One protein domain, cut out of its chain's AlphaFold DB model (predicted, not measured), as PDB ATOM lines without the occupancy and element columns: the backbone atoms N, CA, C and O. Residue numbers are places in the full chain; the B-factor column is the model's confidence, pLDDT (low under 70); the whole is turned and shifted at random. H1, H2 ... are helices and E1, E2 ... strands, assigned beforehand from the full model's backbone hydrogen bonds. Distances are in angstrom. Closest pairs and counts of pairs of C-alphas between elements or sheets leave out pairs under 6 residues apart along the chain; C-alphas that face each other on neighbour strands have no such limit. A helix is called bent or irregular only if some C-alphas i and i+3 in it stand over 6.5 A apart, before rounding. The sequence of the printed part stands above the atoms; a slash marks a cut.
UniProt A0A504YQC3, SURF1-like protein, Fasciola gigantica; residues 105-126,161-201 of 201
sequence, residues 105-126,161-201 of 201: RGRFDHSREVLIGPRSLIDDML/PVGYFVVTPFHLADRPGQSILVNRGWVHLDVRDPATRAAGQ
ATOM      1  N   ARG A 105     186.518 203.276 190.821       90.19
ATOM      2  CA  ARG A 105     186.807 202.051 190.061       90.19
ATOM      3  C   ARG A 105     186.736 200.841 190.981       90.19
ATOM      4  O   ARG A 105     187.137 200.920 192.141       90.19
ATOM      5  N   GLY A 106     186.213 199.727 190.477       91.19
ATOM      6  CA  GLY A 106     185.881 198.592 191.328       91.19
ATOM      7  C   GLY A 106     184.921 197.592 190.695       91.19
ATOM      8  O   GLY A 106     184.740 197.575 189.477       91.19
ATOM      9  N   ARG A 107     184.311 196.753 191.536       90.56
ATOM     10  CA  ARG A 107     183.362 195.709 191.127       90.56
ATOM     11  C   ARG A 107     182.169 195.644 192.082       90.56
ATOM     12  O   ARG A 107     182.339 195.739 193.295       90.56
ATOM     13  N   PHE A 108     180.976 195.429 191.532       90.31
ATOM     14  CA  PHE A 108     179.760 195.177 192.309       90.31
ATOM     15  C   PHE A 108     179.722 193.747 192.861       90.31
ATOM     16  O   PHE A 108     180.007 192.793 192.137       90.31
ATOM     17  N   ASP A 109     179.328 193.602 194.127       90.50
ATOM     18  CA  ASP A 109     178.981 192.313 194.730       90.50
ATOM     19  C   ASP A 109     177.460 192.106 194.693       90.50
ATOM     20  O   ASP A 109     176.722 192.501 195.598       90.50
ATOM     21  N   HIS A 110     176.994 191.467 193.620       87.94
ATOM     22  CA  HIS A 110     175.581 191.146 193.406       87.94
ATOM     23  C   HIS A 110     175.030 190.107 194.393       87.94
ATOM     24  O   HIS A 110     173.814 190.007 194.546       87.94
ATOM     25  N   SER A 111     175.890 189.355 195.093       87.19
ATOM     26  CA  SER A 111     175.439 188.351 196.066       87.19
ATOM     27  C   SER A 111     174.842 188.978 197.331       87.19
ATOM     28  O   SER A 111     174.045 188.345 198.020       87.19
ATOM     29  N   ARG A 112     175.196 190.239 197.618       87.69
ATOM     30  CA  ARG A 112     174.761 191.001 198.800       87.69
ATOM     31  C   ARG A 112     173.879 192.199 198.440       87.69
ATOM     32  O   ARG A 112     173.896 193.216 199.133       87.69
ATOM     33  N   GLU A 113     173.127 192.104 197.347       89.50
ATOM     34  CA  GLU A 113     172.175 193.141 196.938       89.50
ATOM     35  C   GLU A 113     171.021 193.279 197.951       89.50
ATOM     36  O   GLU A 113     170.439 192.293 198.400       89.50
ATOM     37  N   VAL A 114     170.671 194.522 198.295       91.50
ATOM     38  CA  VAL A 114     169.589 194.857 199.227       91.50
ATOM     39  C   VAL A 114     168.501 195.638 198.500       91.50
ATOM     40  O   VAL A 114     168.758 196.637 197.831       91.50
ATOM     41  N   LEU A 115     167.257 195.200 198.680       90.62
ATOM     42  CA  LEU A 115     166.078 195.854 198.122       90.62
ATOM     43  C   LEU A 115     165.435 196.761 199.168       90.62
ATOM     44  O   LEU A 115     164.978 196.298 200.214       90.62
ATOM     45  N   ILE A 116     165.351 198.055 198.870       90.88
ATOM     46  CA  ILE A 116     164.726 199.036 199.755       90.88
ATOM     47  C   ILE A 116     163.269 199.222 199.351       90.88
ATOM     48  O   ILE A 116     162.988 200.051 198.490       90.88
ATOM     49  N   GLY A 117     162.395 198.471 200.037       84.44
ATOM     50  CA  GLY A 117     160.951 198.673 200.246       84.44
ATOM     51  C   GLY A 117     160.053 198.928 199.023       84.44
ATOM     52  O   GLY A 117     160.525 199.333 197.972       84.44
ATOM     53  N   PRO A 118     158.726 198.748 199.155       84.62
ATOM     54  CA  PRO A 118     157.808 199.205 198.122       84.62
ATOM     55  C   PRO A 118     157.886 200.738 198.025       84.62
ATOM     56  O   PRO A 118     157.507 201.464 198.946       84.62
ATOM     57  N   ARG A 119     158.424 201.230 196.913       84.81
ATOM     58  CA  ARG A 119     158.605 202.638 196.573       84.81
ATOM     59  C   ARG A 119     157.916 202.912 195.249       84.81
ATOM     60  O   ARG A 119     158.092 202.163 194.289       84.81
ATOM     61  N   SER A 120     157.135 203.983 195.207       83.69
ATOM     62  CA  SER A 120     156.602 204.507 193.955       83.69
ATOM     63  C   SER A 120     157.747 205.048 193.107       83.69
ATOM     64  O   SER A 120     158.648 205.710 193.633       83.69
ATOM     65  N   LEU A 121     157.699 204.784 191.808       82.38
ATOM     66  CA  LEU A 121     158.569 205.471 190.868       82.38
ATOM     67  C   LEU A 121     158.198 206.961 190.803       82.38
ATOM     68  O   LEU A 121     157.018 207.304 190.783       82.38
ATOM     69  N   ILE A 122     159.207 207.830 190.775       77.56
ATOM     70  CA  ILE A 122     159.036 209.259 190.492       77.56
ATOM     71  C   ILE A 122     159.028 209.392 188.967       77.56
ATOM     72  O   ILE A 122     160.064 209.173 188.339       77.56
ATOM     73  N   ASP A 123     157.865 209.661 188.372       69.69
ATOM     74  CA  ASP A 123     157.671 209.655 186.915       69.69
ATOM     75  C   ASP A 123     157.687 211.049 186.271       69.69
ATOM     76  O   ASP A 123     157.473 211.142 185.067       69.69
ATOM     77  N   ASP A 124     158.019 212.100 187.032       66.56
ATOM     78  CA  ASP A 124     157.940 213.512 186.612       66.56
ATOM     79  C   ASP A 124     158.633 213.815 185.259       66.56
ATOM     80  O   ASP A 124     158.307 214.799 184.600       66.56
ATOM     81  N   MET A 125     159.595 212.978 184.850       58.09
ATOM     82  CA  MET A 125     160.410 213.121 183.634       58.09
ATOM     83  C   MET A 125     160.163 212.025 182.581       58.09
ATOM     84  O   MET A 125     160.758 212.072 181.502       58.09
ATOM     85  N   LEU A 126     159.346 211.007 182.871       65.62
ATOM     86  CA  LEU A 126     159.072 209.927 181.924       65.62
ATOM     87  C   LEU A 126     157.875 210.306 181.041       65.62
ATOM     88  O   LEU A 126     156.852 210.756 181.558       65.62
ATOM     89  N   PRO A 161     153.739 203.096 189.420       76.88
ATOM     90  CA  PRO A 161     154.024 201.705 189.702       76.88
ATOM     91  C   PRO A 161     154.837 201.586 190.993       76.88
ATOM     92  O   PRO A 161     155.710 202.409 191.288       76.88
ATOM     93  N   VAL A 162     154.519 200.562 191.783       83.50
ATOM     94  CA  VAL A 162     155.221 200.252 193.031       83.50
ATOM     95  C   VAL A 162     156.335 199.258 192.726       83.50
ATOM     96  O   VAL A 162     156.125 198.264 192.036       83.50
ATOM     97  N   GLY A 163     157.523 199.522 193.251       87.75
ATOM     98  CA  GLY A 163     158.708 198.702 193.026       87.75
ATOM     99  C   GLY A 163     159.718 198.871 194.146       87.75
ATOM    100  O   GLY A 163     159.346 199.260 195.245       87.75
ATOM    101  N   TYR A 164     160.984 198.578 193.889       89.69
ATOM    102  CA  TYR A 164     162.052 198.592 194.888       89.69
ATOM    103  C   TYR A 164     163.249 199.389 194.380       89.69
ATOM    104  O   TYR A 164     163.574 199.322 193.196       89.69
ATOM    105  N   PHE A 165     163.950 200.094 195.273       90.94
ATOM    106  CA  PHE A 165     165.300 200.567 194.956       90.94
ATOM    107  C   PHE A 165     166.314 199.463 195.217       90.94
ATOM    108  O   PHE A 165     166.301 198.833 196.278       90.94
ATOM    109  N   VAL A 166     167.196 199.253 194.250       91.69
ATOM    110  CA  VAL A 166     168.274 198.275 194.323       91.69
ATOM    111  C   VAL A 166     169.523 198.959 194.856       91.69
ATOM    112  O   VAL A 166     170.063 199.858 194.214       91.69
ATOM    113  N   VAL A 167     170.001 198.521 196.018       93.50
ATOM    114  CA  VAL A 167     171.273 198.976 196.583       93.50
ATOM    115  C   VAL A 167     172.257 197.818 196.593       93.50
ATOM    116  O   VAL A 167     172.014 196.790 197.223       93.50
ATOM    117  N   THR A 168     173.378 197.989 195.901       92.81
ATOM    118  CA  THR A 168     174.392 196.943 195.737       92.81
ATOM    119  C   THR A 168     175.728 197.426 196.311       92.81
ATOM    120  O   THR A 168     176.146 198.550 196.006       92.81
ATOM    121  N   PRO A 169     176.419 196.615 197.131       93.94
ATOM    122  CA  PRO A 169     177.781 196.915 197.554       93.94
ATOM    123  C   PRO A 169     178.747 196.960 196.363       93.94
ATOM    124  O   PRO A 169     178.722 196.094 195.486       93.94
ATOM    125  N   PHE A 170     179.624 197.957 196.347       91.94
ATOM    126  CA  PHE A 170     180.675 198.139 195.353       91.94
ATOM    127  C   PHE A 170     182.037 198.122 196.042       91.94
ATOM    128  O   PHE A 170     182.323 198.969 196.891       91.94
ATOM    129  N   HIS A 171     182.870 197.148 195.686       91.62
ATOM    130  CA  HIS A 171     184.231 197.003 196.189       91.62
ATOM    131  C   HIS A 171     185.190 197.868 195.387       91.62
ATOM    132  O   HIS A 171     185.239 197.756 194.161       91.62
ATOM    133  N   LEU A 172     185.971 198.697 196.077       90.19
ATOM    134  CA  LEU A 172     186.927 199.595 195.441       90.19
ATOM    135  C   LEU A 172     188.184 198.833 195.004       90.19
ATOM    136  O   LEU A 172     188.758 198.074 195.782       90.19
ATOM    137  N   ALA A 173     188.635 199.069 193.770       88.25
ATOM    138  CA  ALA A 173     189.867 198.478 193.240       88.25
ATOM    139  C   ALA A 173     191.117 199.053 193.923       88.25
ATOM    140  O   ALA A 173     192.069 198.325 194.188       88.25
ATOM    141  N   ASP A 174     191.084 200.346 194.251       84.88
ATOM    142  CA  ASP A 174     192.223 201.059 194.836       84.88
ATOM    143  C   ASP A 174     192.435 200.712 196.322       84.88
ATOM    144  O   ASP A 174     193.507 200.964 196.871       84.88
ATOM    145  N   ARG A 175     191.411 200.160 197.000       84.00
ATOM    146  CA  ARG A 175     191.418 199.866 198.445       84.00
ATOM    147  C   ARG A 175     190.720 198.538 198.747       84.00
ATOM    148  O   ARG A 175     189.515 198.521 199.027       84.00
ATOM    149  N   PRO A 176     191.454 197.414 198.711       81.81
ATOM    150  CA  PRO A 176     190.873 196.104 198.965       81.81
ATOM    151  C   PRO A 176     190.310 196.022 200.392       81.81
ATOM    152  O   PRO A 176     190.972 196.387 201.358       81.81
ATOM    153  N   GLY A 177     189.071 195.542 200.517       82.94
ATOM    154  CA  GLY A 177     188.372 195.378 201.800       82.94
ATOM    155  C   GLY A 177     187.402 196.506 202.171       82.94
ATOM    156  O   GLY A 177     186.565 196.300 203.045       82.94
ATOM    157  N   GLN A 178     187.438 197.653 201.485       85.88
ATOM    158  CA  GLN A 178     186.413 198.693 201.623       85.88
ATOM    159  C   GLN A 178     185.306 198.519 200.576       85.88
ATOM    160  O   GLN A 178     185.559 198.178 199.417       85.88
ATOM    161  N   SER A 179     184.063 198.767 200.989       87.50
ATOM    162  CA  SER A 179     182.893 198.741 200.112       87.50
ATOM    163  C   SER A 179     182.030 199.974 200.331       87.50
ATOM    164  O   SER A 179     181.781 200.350 201.476       87.50
ATOM    165  N   ILE A 180     181.519 200.547 199.247       90.50
ATOM    166  CA  ILE A 180     180.489 201.591 199.283       90.50
ATOM    167  C   ILE A 180     179.141 201.000 198.874       90.50
ATOM    168  O   ILE A 180     179.085 200.023 198.131       90.50
ATOM    169  N   LEU A 181     178.047 201.586 199.349       91.81
ATOM    170  CA  LEU A 181     176.703 201.207 198.922       91.81
ATOM    171  C   LEU A 181     176.263 202.124 197.786       91.81
ATOM    172  O   LEU A 181     176.248 203.342 197.947       91.81
ATOM    173  N   VAL A 182     175.886 201.540 196.652       92.06
ATOM    174  CA  VAL A 182     175.444 202.289 195.473       92.06
ATOM    175  C   VAL A 182     173.984 201.970 195.198       92.06
ATOM    176  O   VAL A 182     173.617 200.805 195.043       92.06
ATOM    177  N   ASN A 183     173.150 203.006 195.113       92.81
ATOM    178  CA  ASN A 183     171.789 202.874 194.605       92.81
ATOM    179  C   ASN A 183     171.840 202.775 193.072       92.81
ATOM    180  O   ASN A 183     172.192 203.747 192.410       92.81
ATOM    181  N   ARG A 184     171.508 201.602 192.519       89.19
ATOM    182  CA  ARG A 184     171.522 201.327 191.069       89.19
ATOM    183  C   ARG A 184     170.237 201.747 190.356       89.19
ATOM    184  O   ARG A 184     170.166 201.663 189.135       89.19
ATOM    185  N   GLY A 185     169.234 202.197 191.103       88.44
ATOM    186  CA  GLY A 185     167.965 202.656 190.561       88.44
ATOM    187  C   GLY A 185     166.780 201.807 190.999       88.44
ATOM    188  O   GLY A 185     166.842 201.040 191.964       88.44
ATOM    189  N   TRP A 186     165.665 202.019 190.308       88.62
ATOM    190  CA  TRP A 186     164.363 201.466 190.655       88.62
ATOM    191  C   TRP A 186     164.005 200.270 189.770       88.62
ATOM    192  O   TRP A 186     164.284 200.266 188.572       88.62
ATOM    193  N   VAL A 187     163.358 199.268 190.360       88.19
ATOM    194  CA  VAL A 187     162.947 198.020 189.706       88.19
ATOM    195  C   VAL A 187     161.481 197.718 190.028       88.19
ATOM    196  O   VAL A 187     161.067 197.851 191.180       88.19
ATOM    197  N   HIS A 188     160.700 197.281 189.033       84.25
ATOM    198  CA  HIS A 188     159.283 196.924 189.206       84.25
ATOM    199  C   HIS A 188     159.095 195.694 190.114       84.25
ATOM    200  O   HIS A 188     159.994 194.863 190.253       84.25
ATOM    201  N   LEU A 189     157.906 195.555 190.710       81.50
ATOM    202  CA  LEU A 189     157.570 194.470 191.640       81.50
ATOM    203  C   LEU A 189     157.831 193.065 191.061       81.50
ATOM    204  O   LEU A 189     158.352 192.198 191.761       81.50
ATOM    205  N   ASP A 190     157.508 192.867 189.782       80.31
ATOM    206  CA  ASP A 190     157.565 191.557 189.115       80.31
ATOM    207  C   ASP A 190     158.988 191.113 188.748       80.31
ATOM    208  O   ASP A 190     159.256 189.922 188.630       80.31
ATOM    209  N   VAL A 191     159.920 192.060 188.608       79.12
ATOM    210  CA  VAL A 191     161.333 191.807 188.252       79.12
ATOM    211  C   VAL A 191     162.256 191.961 189.460       79.12
ATOM    212  O   VAL A 191     163.428 192.319 189.353       79.12
ATOM    213  N   ARG A 192     161.727 191.690 190.655       78.19
ATOM    214  CA  ARG A 192     162.465 191.798 191.917       78.19
ATOM    215  C   ARG A 192     163.687 190.873 191.969       78.19
ATOM    216  O   ARG A 192     164.727 191.278 192.491       78.19
ATOM    217  N   ASP A 193     163.568 189.648 191.465       78.69
ATOM    218  CA  ASP A 193     164.622 188.632 191.546       78.69
ATOM    219  C   ASP A 193     165.833 189.023 190.673       78.69
ATOM    220  O   ASP A 193     165.649 189.274 189.475       78.69
ATOM    221  N   PRO A 194     167.063 189.082 191.222       76.25
ATOM    222  CA  PRO A 194     168.272 189.316 190.437       76.25
ATOM    223  C   PRO A 194     168.389 188.417 189.201       76.25
ATOM    224  O   PRO A 194     168.791 188.907 188.146       76.25
ATOM    225  N   ALA A 195     167.986 187.142 189.284       75.25
ATOM    226  CA  ALA A 195     168.078 186.203 188.161       75.25
ATOM    227  C   ALA A 195     167.242 186.645 186.947       75.25
ATOM    228  O   ALA A 195     167.639 186.439 185.801       75.25
ATOM    229  N   THR A 196     166.118 187.331 187.188       74.12
ATOM    230  CA  THR A 196     165.252 187.876 186.127       74.12
ATOM    231  C   THR A 196     165.802 189.156 185.482       74.12
ATOM    232  O   THR A 196     165.256 189.627 184.488       74.12
ATOM    233  N   ARG A 197     166.904 189.714 186.012       71.31
ATOM    234  CA  ARG A 197     167.491 191.008 185.619       71.31
ATOM    235  C   ARG A 197     168.891 190.912 185.001       71.31
ATOM    236  O   ARG A 197     169.625 191.897 185.016       71.31
ATOM    237  N   ALA A 198     169.273 189.767 184.432       64.62
ATOM    238  CA  ALA A 198     170.628 189.530 183.914       64.62
ATOM    239  C   ALA A 198     171.122 190.566 182.878       64.62
ATOM    240  O   ALA A 198     172.318 190.815 182.792       64.62
ATOM    241  N   ALA A 199     170.220 191.210 182.126       62.00
ATOM    242  CA  ALA A 199     170.578 192.234 181.137       62.00
ATOM    243  C   ALA A 199     171.064 193.572 181.745       62.00
ATOM    244  O   ALA A 199     171.617 194.392 181.019       62.00
ATOM    245  N   GLY A 200     170.840 193.806 183.046       60.00
ATOM    246  CA  GLY A 200     171.240 195.027 183.765       60.00
ATOM    247  C   GLY A 200     172.221 194.786 184.921       60.00
ATOM    248  O   GLY A 200     172.333 195.636 185.810       60.00
ATOM    249  N   GLN A 201     172.868 193.615 184.962       57.81
ATOM    250  CA  GLN A 201     173.902 193.258 185.944       57.81
ATOM    251  C   GLN A 201     175.314 193.501 185.415       57.81
ATOM    252  O   GLN A 201     175.536 193.291 184.204       57.81
TER     253      GLN A 201
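Overview. This is residues 105 to 126 and 161 to 201 of the 201 residues of the protein "SURF1-like protein" of Fasciola gigantica (UniProt A0A504YQC3). A long, twisted two-stranded hairpin, E3 and E4, makes the body, and two shorter strands, E1 and E2, line the other side of E3 end to end, E1 along its last residues and E2 along its first. After E4 the chain folds back into H1, an irregular helix of 7 residues beside the sheet but not on it, while residues 122 to 126 lead away from the sheet to a cut. The printed part has 63 residues, with four named strands followed along the chain by one named helix, and is mostly strand; the sheet is branched, and its neighbour pairs, E1 and E3, E2 and E3, and E3 and E4, are antiparallel. The whole is only just loose, close to compact, with a radius of gyration of the C-alphas of 13.2 A, and only just elongated, spanning 38 by 25 by 20 A.

Arrangement. E3, residues 162 to 172, has three neighbours in a staggered pairing. On one side of it, beside residues 163 to 171, is E4, residues 179 to 188; the two form a hairpin, antiparallel at 156 degrees between their directions, with N 164 and O 187 at 2.8 A and N 180 and O 170 at 2.9 A, both within hydrogen-bond range. On the other side, beside residues 162 to 167, is E2, residues 114 to 120, antiparallel at 148 degrees, with N 114 and O 167 2.8 A apart. E1, residues 106 to 108, is on that same side, beside residues 169 to 172, antiparallel at 145 degrees, with N 171 and O 107 2.8 A apart. E1, E2 and E4 are edge strands, and E1 and E2 are apart. The sheet is only just strongly twisted, its C-alphas up to 4.3 A off the best plane. H1, residues 194 to 200, is not on the sheet, with 3 pairs of C-alphas within 10 A, and is apart from E1, E2 and E3. In H1, 0 of 3 O i to N i+4 pairs and 2 of 4 O i to N i+3 pairs are within hydrogen-bond range.

Along the chain. E3 runs 31.8 A from C-alpha 162 at (155.221, 200.252, 193.031) to C-alpha 172 at (186.927, 199.595, 195.441). E4 covers 26.1 A and bends by 51 degrees at residue 185. E2 covers 17.0 A and E1 7.1 A, beginning at C-alpha 106 at (185.881, 198.592, 191.328). H1 covers 9.3 A, ending at C-alpha 200 at (171.240, 195.027, 183.765), and is irregular: C-alphas 196 and 199 are 8.5 A apart.

Size, cuts and confidence. The two C-alphas farthest apart, those of Asp 124 and Pro 176, are 39.2 A apart. Residues 127 to 160 are not printed, and C-alphas 126 and 161 are 12.4 A apart across this cut, which falls in the link from E2 to E3. The links E1 to E2 and E4 to H1 are tight, and E3 to E4 is short. The mean pLDDT of the printed part is 83.3; residues 123 to 126 and 198 to 201 are under 70.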